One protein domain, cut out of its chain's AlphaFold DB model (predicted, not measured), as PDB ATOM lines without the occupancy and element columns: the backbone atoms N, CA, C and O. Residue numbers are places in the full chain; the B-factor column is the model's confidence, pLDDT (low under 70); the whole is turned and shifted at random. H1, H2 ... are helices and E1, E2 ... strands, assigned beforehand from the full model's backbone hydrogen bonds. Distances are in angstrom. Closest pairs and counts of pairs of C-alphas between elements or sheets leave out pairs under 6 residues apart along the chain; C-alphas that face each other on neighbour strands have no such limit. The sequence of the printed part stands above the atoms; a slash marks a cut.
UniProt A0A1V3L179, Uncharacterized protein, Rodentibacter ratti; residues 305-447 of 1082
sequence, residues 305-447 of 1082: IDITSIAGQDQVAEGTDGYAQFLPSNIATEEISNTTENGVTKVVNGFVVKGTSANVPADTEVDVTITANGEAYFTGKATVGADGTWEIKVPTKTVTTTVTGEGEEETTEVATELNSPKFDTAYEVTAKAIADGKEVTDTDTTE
ATOM      1  N   ILE A 305      53.839  37.253 -58.425       93.44
ATOM      2  CA  ILE A 305      52.887  37.403 -57.316       93.44
ATOM      3  C   ILE A 305      52.448  36.015 -56.837       93.44
ATOM      4  O   ILE A 305      52.447  35.097 -57.646       93.44
ATOM      5  N   ASP A 306      52.126  35.882 -55.552       92.25
ATOM      6  CA  ASP A 306      51.778  34.618 -54.888       92.25
ATOM      7  C   ASP A 306      50.785  34.877 -53.741       92.25
ATOM      8  O   ASP A 306      50.966  35.829 -52.971       92.25
ATOM      9  N   ILE A 307      49.736  34.071 -53.625       93.00
ATOM     10  CA  ILE A 307      48.745  34.059 -52.549       93.00
ATOM     11  C   ILE A 307      49.265  33.112 -51.467       93.00
ATOM     12  O   ILE A 307      49.443  31.920 -51.664       93.00
ATOM     13  N   THR A 308      49.496  33.635 -50.266       90.44
ATOM     14  CA  THR A 308      50.118  32.858 -49.184       90.44
ATOM     15  C   THR A 308      49.131  32.410 -48.118       90.44
ATOM     16  O   THR A 308      49.425  31.481 -47.373       90.44
ATOM     17  N   SER A 309      47.967  33.055 -48.000       91.12
ATOM     18  CA  SER A 309      46.942  32.674 -47.022       91.12
ATOM     19  C   SER A 309      45.553  33.147 -47.441       91.12
ATOM     20  O   SER A 309      45.358  34.321 -47.765       91.12
ATOM     21  N   ILE A 310      44.555  32.281 -47.268       90.88
ATOM     22  CA  ILE A 310      43.132  32.583 -47.474       90.88
ATOM     23  C   ILE A 310      42.394  32.327 -46.159       90.88
ATOM     24  O   ILE A 310      42.509  31.252 -45.578       90.88
ATOM     25  N   ALA A 311      41.658  33.326 -45.662       88.44
ATOM     26  CA  ALA A 311      40.901  33.247 -44.408       88.44
ATOM     27  C   ALA A 311      41.727  32.689 -43.229       88.44
ATOM     28  O   ALA A 311      41.310  31.784 -42.512       88.44
ATOM     29  N   GLY A 312      42.942  33.213 -43.046       81.94
ATOM     30  CA  GLY A 312      43.829  32.822 -41.944       81.94
ATOM     31  C   GLY A 312      44.392  31.399 -42.033       81.94
ATOM     32  O   GLY A 312      44.913  30.907 -41.034       81.94
ATOM     33  N   GLN A 313      44.279  30.744 -43.192       86.31
ATOM     34  CA  GLN A 313      44.866  29.438 -43.471       86.31
ATOM     35  C   GLN A 313      45.937  29.563 -44.560       86.31
ATOM     36  O   GLN A 313      45.650  30.016 -45.673       86.31
ATOM     37  N   ASP A 314      47.160  29.149 -44.225       85.94
ATOM     38  CA  ASP A 314      48.316  29.191 -45.122       85.94
ATOM     39  C   ASP A 314      48.097  28.300 -46.358       85.94
ATOM     40  O   ASP A 314      47.576  27.185 -46.253       85.94
ATOM     41  N   GLN A 315      48.499  28.799 -47.529       81.62
ATOM     42  CA  GLN A 315      48.546  28.040 -48.779       81.62
ATOM     43  C   GLN A 315      49.884  27.292 -48.903       81.62
ATOM     44  O   GLN A 315      50.892  27.665 -48.298       81.62
ATOM     45  N   VAL A 316      49.882  26.182 -49.639       65.69
ATOM     46  CA  VAL A 316      51.075  25.358 -49.910       65.69
ATOM     47  C   VAL A 316      51.685  25.722 -51.266       65.69
ATOM     48  O   VAL A 316      51.062  26.414 -52.056       65.69
ATOM     49  N   ALA A 317      52.904  25.248 -51.539       59.88
ATOM     50  CA  ALA A 317      53.648  25.587 -52.751       59.88
ATOM     51  C   ALA A 317      52.882  25.307 -54.064       59.88
ATOM     52  O   ALA A 317      52.189  24.293 -54.198       59.88
ATOM     53  N   GLU A 318      53.105  26.190 -55.039       54.28
ATOM     54  CA  GLU A 318      52.522  26.201 -56.384       54.28
ATOM     55  C   GLU A 318      52.512  24.797 -57.038       54.28
ATOM     56  O   GLU A 318      53.545  24.127 -57.145       54.28
ATOM     57  N   GLY A 319      51.329  24.329 -57.468       52.44
ATOM     58  CA  GLY A 319      51.145  23.027 -58.134       52.44
ATOM     59  C   GLY A 319      50.672  21.857 -57.254       52.44
ATOM     60  O   GLY A 319      50.719  20.711 -57.706       52.44
ATOM     61  N   THR A 320      50.199  22.114 -56.028       51.81
ATOM     62  CA  THR A 320      49.476  21.131 -55.193       51.81
ATOM     63  C   THR A 320      48.019  21.558 -54.957       51.81
ATOM     64  O   THR A 320      47.771  22.730 -54.703       51.81
ATOM     65  N   ASP A 321      47.055  20.630 -55.058       47.59
ATOM     66  CA  ASP A 321      45.621  20.925 -54.847       47.59
ATOM     67  C   ASP A 321      45.361  21.469 -53.418       47.59
ATOM     68  O   ASP A 321      45.911  20.952 -52.440       47.59
ATOM     69  N   GLY A 322      44.556  22.541 -53.323       57.09
ATOM     70  CA  GLY A 322      44.500  23.512 -52.213       57.09
ATOM     71  C   GLY A 322      44.023  23.026 -50.831       57.09
ATOM     72  O   GLY A 322      43.326  22.022 -50.695       57.09
ATOM     73  N   TYR A 323      44.403  23.777 -49.781       63.03
ATOM     74  CA  TYR A 323      44.213  23.410 -48.361       63.03
ATOM     75  C   TYR A 323      43.208  24.272 -47.578       63.03
ATOM     76  O   TYR A 323      42.746  23.827 -46.521       63.03
ATOM     77  N   ALA A 324      42.873  25.487 -48.035       75.56
ATOM     78  CA  ALA A 324      42.006  26.374 -47.257       75.56
ATOM     79  C   ALA A 324      40.528  25.982 -47.378       75.56
ATOM     80  O   ALA A 324      39.998  25.915 -48.482       75.56
ATOM     81  N   GLN A 325      39.857  25.776 -46.245       82.88
ATOM     82  CA  GLN A 325      38.404  25.654 -46.151       82.88
ATOM     83  C   GLN A 325      37.842  26.922 -45.523       82.88
ATOM     84  O   GLN A 325      38.291  27.368 -44.461       82.88
ATOM     85  N   PHE A 326      36.812  27.482 -46.151       86.19
ATOM     86  CA  PHE A 326      35.977  28.444 -45.453       86.19
ATOM     87  C   PHE A 326      35.249  27.711 -44.329       86.19
ATOM     88  O   PHE A 326      34.524  26.752 -44.574       86.19
ATOM     89  N   LEU A 327      35.483  28.142 -43.092       81.56
ATOM     90  CA  LEU A 327      34.860  27.596 -41.895       81.56
ATOM     91  C   LEU A 327      34.319  28.748 -41.034       81.56
ATOM     92  O   LEU A 327      34.858  29.856 -41.050       81.56
ATOM     93  N   PRO A 328      33.289  28.516 -40.209       81.69
ATOM     94  CA  PRO A 328      32.768  29.538 -39.299       81.69
ATOM     95  C   PRO A 328      33.860  30.202 -38.444       81.69
ATOM     96  O   PRO A 328      33.829  31.407 -38.202       81.69
ATOM     97  N   SER A 329      34.877  29.428 -38.053       81.50
ATOM     98  CA  SER A 329      36.009  29.869 -37.239       81.50
ATOM     99  C   SER A 329      36.937  30.889 -37.911       81.50
ATOM    100  O   SER A 329      37.799  31.431 -37.223       81.50
ATOM    101  N   ASN A 330      36.826  31.129 -39.224       82.00
ATOM    102  CA  ASN A 330      37.736  32.023 -39.947       82.00
ATOM    103  C   ASN A 330      37.079  33.030 -40.910       82.00
ATOM    104  O   ASN A 330      37.744  33.986 -41.310       82.00
ATOM    105  N   ILE A 331      35.799  32.870 -41.267       80.81
ATOM    106  CA  ILE A 331      35.150  33.738 -42.270       80.81
ATOM    107  C   ILE A 331      34.627  35.081 -41.734       80.81
ATOM    108  O   ILE A 331      34.442  36.015 -42.512       80.81
ATOM    109  N   ALA A 332      34.345  35.197 -40.435       76.62
ATOM    110  CA  ALA A 332      33.700  36.382 -39.847       76.62
ATOM    111  C   ALA A 332      34.357  36.831 -38.533       76.62
ATOM    112  O   ALA A 332      33.716  37.454 -37.684       76.62
ATOM    113  N   THR A 333      35.633  36.494 -38.353       77.88
ATOM    114  CA  THR A 333      36.372  36.726 -37.107       77.88
ATOM    115  C   THR A 333      37.253  37.971 -37.139       77.88
ATOM    116  O   THR A 333      37.577  38.496 -36.078       77.88
ATOM    117  N   GLU A 334      37.651  38.454 -38.320       83.38
ATOM    118  CA  GLU A 334      38.505  39.641 -38.428       83.38
ATOM    119  C   GLU A 334      37.655  40.914 -38.396       83.38
ATOM    120  O   GLU A 334      36.859  41.149 -39.307       83.38
ATOM    121  N   GLU A 335      37.867  41.771 -37.395       89.19
ATOM    122  CA  GLU A 335      37.277  43.111 -37.370       89.19
ATOM    123  C   GLU A 335      37.964  43.995 -38.428       89.19
ATOM    124  O   GLU A 335      39.136  44.369 -38.332       89.19
ATOM    125  N   ILE A 336      37.225  44.336 -39.480       88.88
ATOM    126  CA  ILE A 336      37.688  45.197 -40.571       88.88
ATOM    127  C   ILE A 336      37.574  46.662 -40.165       88.88
ATOM    128  O   ILE A 336      38.491  47.450 -40.404       88.88
ATOM    129  N   SER A 337      36.444  47.036 -39.567       89.31
ATOM    130  CA  SER A 337      36.225  48.391 -39.072       89.31
ATOM    131  C   SER A 337      35.202  48.409 -37.950       89.31
ATOM    132  O   SER A 337      34.220  47.674 -38.000       89.31
ATOM    133  N   ASN A 338      35.398  49.315 -37.000       90.88
ATOM    134  CA  ASN A 338      34.460  49.598 -35.930       90.88
ATOM    135  C   ASN A 338      34.303  51.116 -35.829       90.88
ATOM    136  O   ASN A 338      35.253  51.842 -35.526       90.88
ATOM    137  N   THR A 339      33.125  51.611 -36.198       88.44
ATOM    138  CA  THR A 339      32.847  53.048 -36.272       88.44
ATOM    139  C   THR A 339      31.631  53.388 -35.441       88.44
ATOM    140  O   THR A 339      30.598  52.746 -35.587       88.44
ATOM    141  N   THR A 340      31.733  54.421 -34.609       84.62
ATOM    142  CA  THR A 340      30.613  54.922 -33.808       84.62
ATOM    143  C   THR A 340      30.357  56.383 -34.149       84.62
ATOM    144  O   THR A 340      31.214  57.239 -33.927       84.62
ATOM    145  N   GLU A 341      29.168  56.687 -34.666       83.94
ATOM    146  CA  GLU A 341      28.749  58.054 -34.982       83.94
ATOM    147  C   GLU A 341      27.267  58.258 -34.635       83.94
ATOM    148  O   GLU A 341      26.414  57.458 -35.010       83.94
ATOM    149  N   ASN A 342      26.942  59.340 -33.916       78.25
ATOM    150  CA  ASN A 342      25.570  59.716 -33.530       78.25
ATOM    151  C   ASN A 342      24.753  58.592 -32.853       78.25
ATOM    152  O   ASN A 342      23.557  58.469 -33.099       78.25
ATOM    153  N   GLY A 343      25.399  57.775 -32.017       75.50
ATOM    154  CA  GLY A 343      24.762  56.639 -31.345       75.50
ATOM    155  C   GLY A 343      24.723  55.357 -32.178       75.50
ATOM    156  O   GLY A 343      24.338  54.329 -31.653       75.50
ATOM    157  N   VAL A 344      25.161  55.361 -33.440       79.06
ATOM    158  CA  VAL A 344      25.207  54.158 -34.283       79.06
ATOM    159  C   VAL A 344      26.628  53.603 -34.327       79.06
ATOM    160  O   VAL A 344      27.522  54.254 -34.864       79.06
ATOM    161  N   THR A 345      26.830  52.403 -33.792       85.75
ATOM    162  CA  THR A 345      28.054  51.609 -33.916       85.75
ATOM    163  C   THR A 345      27.912  50.626 -35.072       85.75
ATOM    164  O   THR A 345      26.978  49.835 -35.103       85.75
ATOM    165  N   LYS A 346      28.834  50.662 -36.032       88.19
ATOM    166  CA  LYS A 346      28.938  49.690 -37.122       88.19
ATOM    167  C   LYS A 346      30.234  48.913 -36.989       88.19
ATOM    168  O   LYS A 346      31.306  49.507 -37.115       88.19
ATOM    169  N   VAL A 347      30.110  47.607 -36.789       89.56
ATOM    170  CA  VAL A 347      31.208  46.644 -36.791       89.56
ATOM    171  C   VAL A 347      31.134  45.859 -38.094       89.56
ATOM    172  O   VAL A 347      30.136  45.199 -38.369       89.56
ATOM    173  N   VAL A 348      32.165  45.960 -38.923       89.56
ATOM    174  CA  VAL A 348      32.298  45.163 -40.144       89.56
ATOM    175  C   VAL A 348      33.315  44.073 -39.861       89.56
ATOM    176  O   VAL A 348      34.472  44.387 -39.596       89.56
ATOM    177  N   ASN A 349      32.880  42.824 -39.954       89.38
ATOM    178  CA  ASN A 349      33.708  41.639 -39.819       89.38
ATOM    179  C   ASN A 349      33.895  40.952 -41.170       89.38
ATOM    180  O   ASN A 349      33.093  41.109 -42.098       89.38
ATOM    181  N   GLY A 350      34.963  40.175 -41.269       90.44
ATOM    182  CA  GLY A 350      35.287  39.443 -42.474       90.44
ATOM    183  C   GLY A 350      36.442  38.481 -42.301       90.44
ATOM    184  O   GLY A 350      36.716  37.996 -41.199       90.44
ATOM    185  N   PHE A 351      37.135  38.257 -43.410       91.75
ATOM    186  CA  PHE A 351      38.377  37.499 -43.460       91.75
ATOM    187  C   PHE A 351      39.428  38.231 -44.296       91.75
ATOM    188  O   PHE A 351      39.144  39.224 -44.970       91.75
ATOM    189  N   VAL A 352      40.668  37.748 -44.233       92.00
ATOM    190  CA  VAL A 352      41.805  38.339 -44.947       92.00
ATOM    191  C   VAL A 352      42.344  37.351 -45.973       92.00
ATOM    192  O   VAL A 352      42.498  36.166 -45.670       92.00
ATOM    193  N   VAL A 353      42.659  37.857 -47.163       93.69
ATOM    194  CA  VAL A 353      43.504  37.178 -48.153       93.69
ATOM    195  C   VAL A 353      44.849  37.894 -48.174       93.69
ATOM    196  O   VAL A 353      44.889  39.125 -48.238       93.69
ATOM    197  N   LYS A 354      45.939  37.136 -48.067       94.19
ATOM    198  CA  LYS A 354      47.311  37.651 -48.001       94.19
ATOM    199  C   LYS A 354      48.169  36.994 -49.064       94.19
ATOM    200  O   LYS A 354      47.923  35.847 -49.428       94.19
ATOM    201  N   GLY A 355      49.202  37.704 -49.489       94.50
ATOM    202  CA  GLY A 355      50.185  37.177 -50.413       94.50
ATOM    203  C   GLY A 355      51.506  37.929 -50.391       94.50
ATOM    204  O   GLY A 355      51.706  38.886 -49.634       94.50
ATOM    205  N   THR A 356      52.424  37.467 -51.228       94.44
ATOM    206  CA  THR A 356      53.728  38.087 -51.456       94.44
ATOM    207  C   THR A 356      53.944  38.367 -52.938       94.44
ATOM    208  O   THR A 356      53.183  37.936 -53.801       94.44
ATOM    209  N   SER A 357      54.946  39.182 -53.242       92.12
ATOM    210  CA  SER A 357      55.335  39.543 -54.598       92.12
ATOM    211  C   SER A 357      56.840  39.772 -54.656       92.12
ATOM    212  O   SER A 357      57.445  40.256 -53.696       92.12
ATOM    213  N   ALA A 358      57.449  39.418 -55.786       90.19
ATOM    214  CA  ALA A 358      58.868  39.624 -56.047       90.19
ATOM    215  C   ALA A 358      59.034  40.470 -57.310       90.19
ATOM    216  O   ALA A 358      58.347  40.255 -58.304       90.19
ATOM    217  N   ASN A 359      59.942  41.450 -57.272       86.19
ATOM    218  CA  ASN A 359      60.204  42.385 -58.379       86.19
ATOM    219  C   ASN A 359      58.960  43.159 -58.860       86.19
ATOM    220  O   ASN A 359      58.917  43.649 -59.983       86.19
ATOM    221  N   VAL A 360      57.954  43.299 -57.994       89.06
ATOM    222  CA  VAL A 360      56.796  44.172 -58.195       89.06
ATOM    223  C   VAL A 360      57.023  45.453 -57.381       89.06
ATOM    224  O   VAL A 360      57.273  45.361 -56.176       89.06
ATOM    225  N   PRO A 361      56.981  46.652 -57.994       89.31
ATOM    226  CA  PRO A 361      57.193  47.900 -57.269       89.31
ATOM    227  C   PRO A 361      56.209  48.074 -56.104       89.31
ATOM    228  O   PRO A 361      55.024  47.765 -56.237       89.31
ATOM    229  N   ALA A 362      56.674  48.640 -54.988       88.56
ATOM    230  CA  ALA A 362      55.775  49.092 -53.928       88.56
ATOM    231  C   ALA A 362      54.736  50.083 -54.491       88.56
ATOM    232  O   ALA A 362      55.006  50.789 -55.465       88.56
ATOM    233  N   ASP A 363      53.556  50.124 -53.879       91.38
ATOM    234  CA  ASP A 363      52.385  50.879 -54.341       91.38
ATOM    235  C   ASP A 363      51.732  50.348 -55.639       91.38
ATOM    236  O   ASP A 363      50.788  50.959 -56.148       91.38
ATOM    237  N   THR A 364      52.178  49.199 -56.165       93.38
ATOM    238  CA  THR A 364      51.488  48.514 -57.272       93.38
ATOM    239  C   THR A 364      50.150  47.959 -56.801       93.38
ATOM    240  O   THR A 364      50.043  47.370 -55.724       93.38
ATOM    241  N   GLU A 365      49.119  48.157 -57.617       96.00
ATOM    242  CA  GLU A 365      47.771  47.661 -57.357       96.00
ATOM    243  C   GLU A 365      47.681  46.163 -57.678       96.00
ATOM    244  O   GLU A 365      48.149  45.718 -58.729       96.00
ATOM    245  N   VAL A 366      47.066  45.406 -56.769       96.00
ATOM    246  CA  VAL A 366      46.745  43.987 -56.952       96.00
ATOM    247  C   VAL A 366      45.227  43.850 -57.033       96.00
ATOM    248  O   VAL A 366      44.531  44.107 -56.049       96.00
ATOM    249  N   ASP A 367      44.711  43.450 -58.190       96.00
ATOM    250  CA  ASP A 367      43.313  43.074 -58.378       96.00
ATOM    251  C   ASP A 367      43.097  41.664 -57.811       96.00
ATOM    252  O   ASP A 367      43.659  40.693 -58.318       96.00
ATOM    253  N   VAL A 368      42.273  41.543 -56.768       96.12
ATOM    254  CA  VAL A 368      41.898  40.255 -56.167       96.12
ATOM    255  C   VAL A 368      40.451  39.943 -56.520       96.12
ATOM    256  O   VAL A 368      39.545  40.723 -56.212       96.12
ATOM    257  N   THR A 369      40.228  38.797 -57.157       95.38
ATOM    258  CA  THR A 369      38.900  38.302 -57.531       95.38
ATOM    259  C   THR A 369      38.658  36.948 -56.883       95.38
ATOM    260  O   THR A 369      39.481  36.055 -57.004       95.38
ATOM    261  N   ILE A 370      37.520  36.792 -56.213       94.31
ATOM    262  CA  ILE A 370      37.040  35.511 -55.693       94.31
ATOM    263  C   ILE A 370      35.845  35.108 -56.547       94.31
ATOM    264  O   ILE A 370      34.912  35.903 -56.702       94.31
ATOM    265  N   THR A 371      35.850  33.897 -57.095       93.00
ATOM    266  CA  THR A 371      34.742  33.359 -57.888       93.00
ATOM    267  C   THR A 371      34.237  32.036 -57.322       93.00
ATOM    268  O   THR A 371      34.987  31.278 -56.712       93.00
ATOM    269  N   ALA A 372      32.948  31.761 -57.515       90.81
ATOM    270  CA  ALA A 372      32.328  30.469 -57.236       90.81
ATOM    271  C   ALA A 372      31.526  30.043 -58.462       90.81
ATOM    272  O   ALA A 372      30.707  30.813 -58.960       90.81
ATOM    273  N   ASN A 373      31.762  28.831 -58.967       85.31
ATOM    274  CA  ASN A 373      31.084  28.305 -60.161       85.31
ATOM    275  C   ASN A 373      31.136  29.253 -61.386       85.31
ATOM    276  O   ASN A 373      30.219  29.273 -62.205       85.31
ATOM    277  N   GLY A 374      32.203  30.054 -61.509       79.75
ATOM    278  CA  GLY A 374      32.383  31.035 -62.586       79.75
ATOM    279  C   GLY A 374      31.664  32.377 -62.392       79.75
ATOM    280  O   GLY A 374      31.792  33.251 -63.250       79.75
ATOM    281  N   GLU A 375      30.941  32.580 -61.286       86.69
ATOM    282  CA  GLU A 375      30.361  33.875 -60.916       86.69
ATOM    283  C   GLU A 375      31.269  34.629 -59.935       86.69
ATOM    284  O   GLU A 375      31.837  34.046 -59.010       86.69
ATOM    285  N   ALA A 376      31.411  35.944 -60.134       85.88
ATOM    286  CA  ALA A 376      32.216  36.794 -59.261       85.88
ATOM    287  C   ALA A 376      31.529  36.957 -57.900       85.88
ATOM    288  O   ALA A 376      30.467  37.569 -57.794       85.88
ATOM    289  N   TYR A 377      32.169  36.428 -56.866       88.31
ATOM    290  CA  TYR A 377      31.720  36.511 -55.487       88.31
ATOM    291  C   TYR A 377      32.242  37.778 -54.798       88.31
ATOM    292  O   TYR A 377      31.499  38.469 -54.110       88.31
ATOM    293  N   PHE A 378      33.513  38.118 -55.018       93.50
ATOM    294  CA  PHE A 378      34.107  39.360 -54.533       93.50
ATOM    295  C   PHE A 378      35.151  39.867 -55.526       93.50
ATOM    296  O   PHE A 378      35.880  39.090 -56.138       93.50
ATOM    297  N   THR A 379      35.249  41.185 -55.671       93.19
ATOM    298  CA  THR A 379      36.342  41.828 -56.400       93.19
ATOM    299  C   THR A 379      36.802  43.031 -55.603       93.19
ATOM    300  O   THR A 379      35.993  43.872 -55.207       93.19
ATOM    301  N   GLY A 380      38.104  43.128 -55.380       94.38
ATOM    302  CA  GLY A 380      38.692  44.223 -54.635       94.38
ATOM    303  C   GLY A 380      40.142  44.458 -55.019       94.38
ATOM    304  O   GLY A 380      40.701  43.761 -55.860       94.38
ATOM    305  N   LYS A 381      40.731  45.490 -54.419       94.81
ATOM    306  CA  LYS A 381      42.077  45.955 -54.743       94.81
ATOM    307  C   LYS A 381      42.929  46.013 -53.486       94.81
ATOM    308  O   LYS A 381      42.514  46.624 -52.501       94.81
ATOM    309  N   ALA A 382      44.096  45.389 -53.539       95.62
ATOM    310  CA  ALA A 382      45.164  45.527 -52.559       95.62
ATOM    311  C   ALA A 382      46.312  46.358 -53.138       95.62
ATOM    312  O   ALA A 382      46.293  46.788 -54.294       95.62
ATOM    313  N   THR A 383      47.322  46.608 -52.315       95.00
ATOM    314  CA  THR A 383      48.514  47.348 -52.714       95.00
ATOM    315  C   THR A 383      49.751  46.634 -52.190       95.00
ATOM    316  O   THR A 383      49.766  46.206 -51.038       95.00
ATOM    317  N   VAL A 384      50.777  46.513 -53.033       94.81
ATOM    318  CA  VAL A 384      52.060  45.909 -52.660       94.81
ATOM    319  C   VAL A 384      52.806  46.823 -51.688       94.81
ATOM    320  O   VAL A 384      53.089  47.985 -51.990       94.81
ATOM    321  N   GLY A 385      53.124  46.290 -50.512       92.12
ATOM    322  CA  GLY A 385      53.920  46.939 -49.481       92.12
ATOM    323  C   GLY A 385      55.407  47.014 -49.833       92.12
ATOM    324  O   GLY A 385      55.904  46.352 -50.741       92.12
ATOM    325  N   ALA A 386      56.157  47.817 -49.077       88.69
ATOM    326  CA  ALA A 386      57.596  48.003 -49.294       88.69
ATOM    327  C   ALA A 386      58.440  46.732 -49.059       88.69
ATOM    328  O   ALA A 386      59.586  46.672 -49.498       88.69
ATOM    329  N   ASP A 387      57.889  45.745 -48.355       90.56
ATOM    330  CA  ASP A 387      58.479  44.430 -48.106       90.56
ATOM    331  C   ASP A 387      58.010  43.355 -49.106       90.56
ATOM    332  O   ASP A 387      58.362  42.188 -48.950       90.56
ATOM    333  N   GLY A 388      57.233  43.737 -50.128       89.88
ATOM    334  CA  GLY A 388      56.678  42.828 -51.131       89.88
ATOM    335  C   GLY A 388      55.402  42.106 -50.690       89.88
ATOM    336  O   GLY A 388      54.846  41.345 -51.480       89.88
ATOM    337  N   THR A 389      54.906  42.328 -49.470       96.25
ATOM    338  CA  THR A 389      53.652  41.721 -48.995       96.25
ATOM    339  C   THR A 389      52.432  42.500 -49.478       96.25
ATOM    340  O   THR A 389      52.494  43.710 -49.696       96.25
ATOM    341  N   TRP A 390      51.302  41.822 -49.644       95.88
ATOM    342  CA  TRP A 390      50.023  42.461 -49.933       95.88
ATOM    343  C   TRP A 390      48.901  41.747 -49.175       95.88
ATOM    344  O   TRP A 390      48.974  40.549 -48.899       95.88
ATOM    345  N   GLU A 391      47.856  42.486 -48.812       95.75
ATOM    346  CA  GLU A 391      46.679  41.929 -48.147       95.75
ATOM    347  C   GLU A 391      45.400  42.646 -48.579       95.75
ATOM    348  O   GLU A 391      45.402  43.846 -48.869       95.75
ATOM    349  N   ILE A 392      44.290  41.909 -48.591       95.00
ATOM    350  CA  ILE A 392      42.948  42.452 -48.771       95.00
ATOM    351  C   ILE A 392      41.997  41.905 -47.712       95.00
ATOM    352  O   ILE A 392      41.996  40.715 -47.396       95.00
ATOM    353  N   LYS A 393      41.163  42.795 -47.171       92.88
ATOM    354  CA  LYS A 393      40.093  42.451 -46.231       92.88
ATOM    355  C   LYS A 393      38.786  42.270 -46.995       92.88
ATOM    356  O   LYS A 393      38.339  43.195 -47.676       92.88
ATOM    357  N   VAL A 394      38.174  41.100 -46.862       92.69
ATOM    358  CA  VAL A 394      36.908  40.743 -47.507       92.69
ATOM    359  C   VAL A 394      35.797  40.817 -46.458       92.69
ATOM    360  O   VAL A 394      35.778  39.987 -45.551       92.69
ATOM    361  N   PRO A 395      34.896  41.812 -46.520       90.50
ATOM    362  CA  PRO A 395      33.799  41.929 -45.565       90.50
ATOM    363  C   PRO A 395      32.761  40.834 -45.803       90.50
ATOM    364  O   PRO A 395      32.303  40.690 -46.938       90.50
ATOM    365  N   THR A 396      32.396  40.121 -44.729       89.31
ATOM    366  CA  THR A 396      31.411  39.023 -44.728       89.31
ATOM    367  C   THR A 396      30.141  39.345 -43.937       89.31
ATOM    368  O   THR A 396      29.043  38.901 -44.283       89.31
ATOM    369  N   LYS A 397      30.262  40.159 -42.877       86.75
ATOM    370  CA  LYS A 397      29.163  40.504 -41.963       86.75
ATOM    371  C   LYS A 397      29.304  41.932 -41.451       86.75
ATOM    372  O   LYS A 397      30.375  42.349 -41.035       86.75
ATOM    373  N   THR A 398      28.215  42.689 -41.440       86.31
ATOM    374  CA  THR A 398      28.138  44.010 -40.806       86.31
ATOM    375  C   THR A 398      27.106  43.978 -39.691       86.31
ATOM    376  O   THR A 398      25.946  43.679 -39.947       86.31
ATOM    377  N   VAL A 399      27.506  44.318 -38.472       85.38
ATOM    378  CA  VAL A 399      26.624  44.491 -37.316       85.38
ATOM    379  C   VAL A 399      26.467  45.985 -37.054       85.38
ATOM    380  O   VAL A 399      27.449  46.690 -36.835       85.38
ATOM    381  N   THR A 400      25.239  46.489 -37.129       84.25
ATOM    382  CA  THR A 400      24.895  47.890 -36.862       84.25
ATOM    383  C   THR A 400      24.083  47.977 -35.578       84.25
ATOM    384  O   THR A 400      22.909  47.631 -35.577       84.25
ATOM    385  N   THR A 401      24.679  48.485 -34.508       81.88
ATOM    386  CA  THR A 401      24.021  48.757 -33.228       81.88
ATOM    387  C   THR A 401      23.645  50.236 -33.157       81.88
ATOM    388  O   THR A 401      24.515  51.095 -33.210       81.88
ATOM    389  N   THR A 402      22.365  50.570 -33.049       79.38
ATOM    390  CA  THR A 402      21.860  51.949 -32.970       79.38
ATOM    391  C   THR A 402      21.370  52.249 -31.567       79.38
ATOM    392  O   THR A 402      20.443  51.600 -31.108       79.38
ATOM    393  N   VAL A 403      21.957  53.250 -30.914       69.75
ATOM    394  CA  VAL A 403      21.549  53.756 -29.602       69.75
ATOM    395  C   VAL A 403      20.653  54.980 -29.779       69.75
ATOM    396  O   VAL A 403      21.121  56.033 -30.226       69.75
ATOM    397  N   THR A 404      19.373  54.876 -29.425       56.50
ATOM    398  CA  THR A 404      18.401  55.980 -29.513       56.50
ATOM    399  C   THR A 404      18.090  56.572 -28.135       56.50
ATOM    400  O   THR A 404      17.072  56.267 -27.533       56.50
ATOM    401  N   GLY A 405      18.937  57.479 -27.628       53.94
ATOM    402  CA  GLY A 405      18.663  58.215 -26.379       53.94
ATOM    403  C   GLY A 405      19.877  58.915 -25.747       53.94
ATOM    404  O   GLY A 405      21.021  58.642 -26.103       53.94
ATOM    405  N   GLU A 406      19.647  59.843 -24.803       43.56
ATOM    406  CA  GLU A 406      20.702  60.348 -23.899       43.56
ATOM    407  C   GLU A 406      20.938  59.319 -22.774       43.56
ATOM    408  O   GLU A 406      20.368  59.431 -21.691       43.56
ATOM    409  N   GLY A 407      21.770  58.310 -23.047       48.94
ATOM    410  CA  GLY A 407      22.101  57.207 -22.130       48.94
ATOM    411  C   GLY A 407      21.956  55.841 -22.809       48.94
ATOM    412  O   GLY A 407      21.218  55.730 -23.781       48.94
ATOM    413  N   GLU A 408      22.681  54.827 -22.325       45.72
ATOM    414  CA  GLU A 408      22.744  53.441 -22.846       45.72
ATOM    415  C   GLU A 408      21.411  52.651 -22.714       45.72
ATOM    416  O   GLU A 408      21.433  51.493 -22.318       45.72
ATOM    417  N   GLU A 409      20.241  53.255 -22.967       47.09
ATOM    418  CA  GLU A 409      18.937  52.670 -22.590       47.09
ATOM    419  C   GLU A 409      18.042  52.170 -23.743       47.09
ATOM    420  O   GLU A 409      17.063  51.497 -23.445       47.09
ATOM    421  N   GLU A 410      18.376  52.395 -25.021       49.75
ATOM    422  CA  GLU A 410      17.763  51.643 -26.136       49.75
ATOM    423  C   GLU A 410      18.799  51.321 -27.218       49.75
ATOM    424  O   GLU A 410      19.394  52.253 -27.763       49.75
ATOM    425  N   THR A 411      19.039  50.038 -27.530       53.00
ATOM    426  CA  THR A 411      20.002  49.597 -28.563       53.00
ATOM    427  C   THR A 411      19.362  48.650 -29.579       53.00
ATOM    428  O   THR A 411      19.036  47.516 -29.242       53.00
ATOM    429  N   THR A 412      19.233  49.059 -30.844       64.69
ATOM    430  CA  THR A 412      18.790  48.176 -31.939       64.69
ATOM    431  C   THR A 412      19.994  47.608 -32.683       64.69
ATOM    432  O   THR A 412      20.738  48.371 -33.299       64.69
ATOM    433  N   GLU A 413      20.188  46.291 -32.670       75.50
ATOM    434  CA  GLU A 413      21.241  45.616 -33.436       75.50
ATOM    435  C   GLU A 413      20.681  45.021 -34.736       75.50
ATOM    436  O   GLU A 413      19.713  44.269 -34.728       75.50
ATOM    437  N   VAL A 414      21.288  45.368 -35.871       77.75
ATOM    438  CA  VAL A 414      20.955  44.826 -37.192       77.75
ATOM    439  C   VAL A 414      22.205  44.194 -37.782       77.75
ATOM    440  O   VAL A 414      23.170  44.897 -38.089       77.75
ATOM    441  N   ALA A 415      22.185  42.879 -37.974       80.00
ATOM    442  CA  ALA A 415      23.223  42.160 -38.700       80.00
ATOM    443  C   ALA A 415      22.863  42.053 -40.191       80.00
ATOM    444  O   ALA A 415      21.723  41.788 -40.559       80.00
ATOM    445  N   THR A 416      23.836  42.268 -41.067       82.94
ATOM    446  CA  THR A 416      23.712  42.095 -42.516       82.94
ATOM    447  C   THR A 416      24.885  41.264 -43.005       82.94
ATOM    448  O   THR A 416      26.037  41.672 -42.849       82.94
ATOM    449  N   GLU A 417      24.606  40.112 -43.601       82.50
ATOM    450  CA  GLU A 417      25.616  39.309 -44.288       82.50
ATOM    451  C   GLU A 417      25.854  39.860 -45.700       82.50
ATOM    452  O   GLU A 417      24.928  40.266 -46.402       82.50
ATOM    453  N   LEU A 418      27.115  39.918 -46.108       78.94
ATOM    454  CA  LEU A 418      27.598  40.478 -47.370       78.94
ATOM    455  C   LEU A 418      28.734  39.591 -47.824       78.94
ATOM    456  O   LEU A 418      29.688  39.538 -47.087       78.94
ATOM    457  N   ASN A 419      28.705  38.937 -48.984       81.25
ATOM    458  CA  ASN A 419      29.795  38.024 -49.366       81.25
ATOM    459  C   ASN A 419      30.136  37.057 -48.203       81.25
ATOM    460  O   ASN A 419      31.263  37.030 -47.720       81.25
ATOM    461  N   SER A 420      29.155  36.310 -47.684       81.88
ATOM    462  CA  SER A 420      29.407  35.215 -46.731       81.88
ATOM    463  C   SER A 420      29.568  33.906 -47.513       81.88
ATOM    464  O   SER A 420      28.699  33.607 -48.338       81.88
ATOM    465  N   PRO A 421      30.709  33.189 -47.414       85.12
ATOM    466  CA  PRO A 421      30.949  32.019 -48.255       85.12
ATOM    467  C   PRO A 421      30.057  30.871 -47.797       85.12
ATOM    468  O   PRO A 421      29.819  30.724 -46.600       85.12
ATOM    469  N   LYS A 422      29.595  30.035 -48.725       88.12
ATOM    470  CA  LYS A 422      29.001  28.750 -48.364       88.12
ATOM    471  C   LYS A 422      30.115  27.744 -48.118       88.12
ATOM    472  O   LYS A 422      31.045  27.653 -48.913       88.12
ATOM    473  N   PHE A 423      30.011  26.972 -47.046       90.56
ATOM    474  CA  PHE A 423      31.052  26.009 -46.685       90.56
ATOM    475  C   PHE A 423      31.074  24.795 -47.632       90.56
ATOM    476  O   PHE A 423      32.123  24.200 -47.867       90.56
ATOM    477  N   ASP A 424      29.928  24.462 -48.229       90.38
ATOM    478  CA  ASP A 424      29.738  23.377 -49.203       90.38
ATOM    479  C   ASP A 424      30.241  23.700 -50.624       90.38
ATOM    480  O   ASP A 424      30.127  22.879 -51.534       90.38
ATOM    481  N   THR A 425      30.807  24.891 -50.824       90.06
ATOM    482  CA  THR A 425      31.189  25.417 -52.135       90.06
ATOM    483  C   THR A 425      32.691  25.688 -52.187       90.06
ATOM    484  O   THR A 425      33.256  26.289 -51.280       90.06
ATOM    485  N   ALA A 426      33.340  25.258 -53.270       90.44
ATOM    486  CA  ALA A 426      34.727  25.610 -53.560       90.44
ATOM    487  C   ALA A 426      34.796  26.970 -54.273       90.44
ATOM    488  O   ALA A 426      33.966  27.275 -55.136       90.44
ATOM    489  N   TYR A 427      35.802  27.769 -53.929       91.19
ATOM    490  CA  TYR A 427      36.029  29.105 -54.488       91.19
ATOM    491  C   TYR A 427      37.421  29.223 -55.093       91.19
ATOM    492  O   TYR A 427      38.391  28.806 -54.466       91.19
ATOM    493  N   GLU A 428      37.507  29.867 -56.252       92.38
ATOM    494  CA  GLU A 428      38.758  30.246 -56.910       92.38
ATOM    495  C   GLU A 428      39.123  31.682 -56.507       92.38
ATOM    496  O   GLU A 428      38.293  32.590 -56.612       92.38
ATOM    497  N   VAL A 429      40.344  31.892 -56.022       92.94
ATOM    498  CA  VAL A 429      40.884  33.185 -55.595       92.94
ATOM    499  C   VAL A 429      42.031  33.549 -56.525       92.94
ATOM    500  O   VAL A 429      43.075  32.914 -56.506       92.94
ATOM    501  N   THR A 430      41.845  34.592 -57.325       94.19
ATOM    502  CA  THR A 430      42.838  35.083 -58.282       94.19
ATOM    503  C   THR A 430      43.410  36.412 -57.813       94.19
ATOM    504  O   THR A 430      42.655  37.362 -57.595       94.19
ATOM    505  N   ALA A 431      44.735  36.509 -57.727       95.12
ATOM    506  CA  ALA A 431      45.466  37.752 -57.510       95.12
ATOM    507  C   ALA A 431      46.195  38.153 -58.797       95.12
ATOM    508  O   ALA A 431      46.913  37.354 -59.391       95.12
ATOM    509  N   LYS A 432      46.017  39.397 -59.239       95.88
ATOM    510  CA  LYS A 432      46.581  39.910 -60.491       95.88
ATOM    511  C   LYS A 432      47.236  41.266 -60.282       95.88
ATOM    512  O   LYS A 432      46.616  42.170 -59.737       95.88
ATOM    513  N   ALA A 433      48.452  41.445 -60.787       94.31
ATOM    514  CA  ALA A 433      49.148  42.731 -60.780       94.31
ATOM    515  C   ALA A 433      49.775  43.042 -62.147       94.31
ATOM    516  O   ALA A 433      50.052  42.150 -62.950       94.31
ATOM    517  N   ILE A 434      50.006  44.329 -62.418       91.56
ATOM    518  CA  ILE A 434      50.720  44.788 -63.617       91.56
ATOM    519  C   ILE A 434      52.021  45.456 -63.175       91.56
ATOM    520  O   ILE A 434      51.996  46.557 -62.627       91.56
ATOM    521  N   ALA A 435      53.151  44.813 -63.462       86.88
ATOM    522  CA  ALA A 435      54.493  45.317 -63.175       86.88
ATOM    523  C   ALA A 435      55.299  45.393 -64.477       86.88
ATOM    524  O   ALA A 435      55.278  44.471 -65.289       86.88
ATOM    525  N   ASP A 436      55.948  46.531 -64.732       80.69
ATOM    526  CA  ASP A 436      56.739  46.788 -65.949       80.69
ATOM    527  C   ASP A 436      56.007  46.508 -67.275       80.69
ATOM    528  O   ASP A 436      56.591  46.108 -68.284       80.69
ATOM    529  N   GLY A 437      54.686  46.724 -67.289       80.56
ATOM    530  CA  GLY A 437      53.829  46.465 -68.449       80.56
ATOM    531  C   GLY A 437      53.556  44.981 -68.724       80.56
ATOM    532  O   GLY A 437      52.936  44.671 -69.743       80.56
ATOM    533  N   LYS A 438      53.989  44.080 -67.833       83.19
ATOM    534  CA  LYS A 438      53.687  42.646 -67.844       83.19
ATOM    535  C   LYS A 438      52.642  42.328 -66.778       83.19
ATOM    536  O   LYS A 438      52.672  42.864 -65.674       83.19
ATOM    537  N   GLU A 439      51.707  41.465 -67.139       91.81
ATOM    538  CA  GLU A 439      50.705  40.928 -66.225       91.81
ATOM    539  C   GLU A 439      51.292  39.721 -65.491       91.81
ATOM    540  O   GLU A 439      51.864  38.837 -66.131       91.81
ATOM    541  N   VAL A 440      51.155  39.712 -64.168       92.81
ATOM    542  CA  VAL A 440      51.478  38.576 -63.302       92.81
ATOM    543  C   VAL A 440      50.214  38.175 -62.559       92.81
ATOM    544  O   VAL A 440      49.478  39.042 -62.080       92.81
ATOM    545  N   THR A 441      49.954  36.875 -62.499       94.00
ATOM    546  CA  THR A 441      48.715  36.325 -61.955       94.00
ATOM    547  C   THR A 441      49.038  35.088 -61.146       94.00
ATOM    548  O   THR A 441      49.846  34.276 -61.588       94.00
ATOM    549  N   ASP A 442      48.356  34.950 -60.021       92.50
ATOM    550  CA  ASP A 442      48.321  33.743 -59.213       92.50
ATOM    551  C   ASP A 442      46.863  33.352 -58.930       92.50
ATOM    552  O   ASP A 442      45.976  34.215 -58.909       92.50
ATOM    553  N   THR A 443      46.572  32.057 -58.840       91.38
ATOM    554  CA  THR A 443      45.208  31.532 -58.683       91.38
ATOM    555  C   THR A 443      45.198  30.281 -57.819       91.38
ATOM    556  O   THR A 443      45.653  29.225 -58.250       91.38
ATOM    557  N   ASP A 444      44.551  30.399 -56.664       89.75
ATOM    558  CA  ASP A 444      44.352  29.321 -55.701       89.75
ATOM    559  C   ASP A 444      42.891  28.894 -55.610       89.75
ATOM    560  O   ASP A 444      41.973  29.656 -55.916       89.75
ATOM    561  N   THR A 445      42.649  27.667 -55.149       88.38
ATOM    562  CA  THR A 445      41.296  27.144 -54.921       88.38
ATOM    563  C   THR A 445      41.115  26.721 -53.468       88.38
ATOM    564  O   THR A 445      41.926  25.987 -52.908       88.38
ATOM    565  N   THR A 446      40.018  27.166 -52.862       88.69
ATOM    566  CA  THR A 446      39.563  26.688 -51.552       88.69
ATOM    567  C   THR A 446      38.857  25.343 -51.685       88.69
ATOM    568  O   THR A 446      38.189  25.059 -52.680       88.69
ATOM    569  N   GLU A 447      38.969  24.506 -50.664       88.00
ATOM    570  CA  GLU A 447      38.291  23.220 -50.607       88.00
ATOM    571  C   GLU A 447      36.906  23.376 -49.958       88.00
ATOM    572  O   GLU A 447      36.763  24.020 -48.917       88.00
TER     573      GLU A 447
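AT A GLANCE: This is residues 305 to 447 of the 1082 residues of an uncharacterized protein of Rodentibacter ratti (UniProt A0A1V3L179). What does the model look like? At one end, two twisted sheets stand face to face as a sandwich with crossed strands: E5, E4, E8 and E9 in one, E1 with the later part of E3 and the first part of E6 in the other. Beyond the bends in E3 and E6, these long strands run on away from the sandwich as an arm, with E2 beside E3 and E7 beside E6, and the short helix H1 grazes this sheet near the bends. Which parts are there? The 143 printed residues have one named helix and nine named strands, in the order E1, H1, E2, E3, E4, E5, E6, E7, E8, E9, and the class is mostly strand. The sheet of E1, E2, E3, E6 and E7 is branched with antiparallel pairs, and the other runs E5, E4, E8, E9, all antiparallel. How compact is it? It is only just loose, close to compact, with a radius of gyration of the C-alphas of 17.6 A, and its outline is elongated, 57 by 35 by 24 A.

HOW THE PARTS SIT: Where do the first strands pair? E1, residues 305 to 310, is antiparallel to E3, residues 344 to 358, with N 306 and O 356 2.9 A apart, within hydrogen-bond range. E2, residues 334 to 341, forms a hairpin with E3, with N 339 and O 346 2.9 A apart, and lies on the same one side of E3 as E1. H1, residues 328 to 331, only grazes this twisted sheet with its residues 330 to 331; it is too short for an O i to N i+4 pair, and its one O i to N i+3 pair is not within range. What lies on the other side of E3? E6, residues 389 to 403, is antiparallel to E3, with N 353 and O 392 2.9 A apart. E3 bends by 53 degrees at residue 351 and E6 by 60 degrees at residue 396. E7, residues 411 to 417, forms a hairpin with E6, with N 400 and O 414 2.8 A apart. How is the second sheet built? E4, residues 365 to 372, and E5, residues 375 to 383, form a hairpin, with N 368 and O 380 2.9 A apart. E8, residues 428 to 435, is antiparallel to E4, with N 369 and O 430 2.9 A apart, and forms a hairpin with E9, residues 438 to 445, with N 431 and O 442 2.9 A apart. How do the sheets meet? They form a sandwich, two sheets face to face, with the facing parts 8.9 A centre to centre and the strands at 71 degrees. The closest C-alphas of E5 and E6 are those of Ala 382 and Ile 392, 5.4 A apart, while E2 and E4 are apart.

IN THESE COORDINATES: Where does the first element begin? C-alpha 305 of E1 is at (52.887, 37.403, -57.316). Which elements are longest? E3 is 42.6 A from first to last C-alpha, starting at (25.207, 54.158, -34.283), and E6 is 39.4 A. Where does the last element end? E9, 23.7 A long, ends at C-alpha 445, at (41.296, 27.144, -54.921).

THE WHOLE: How far does it reach? The two C-alphas farthest apart are those of Gly 319 and Glu 406, 59.1 A. Is anything missing or long? The printed part has no cut, and the link from E1 to H1, 17 residues, is long. Where is confidence low? The mean pLDDT of the printed part is 84.2, and residues 316 to 323 and 403 to 412 are under 70.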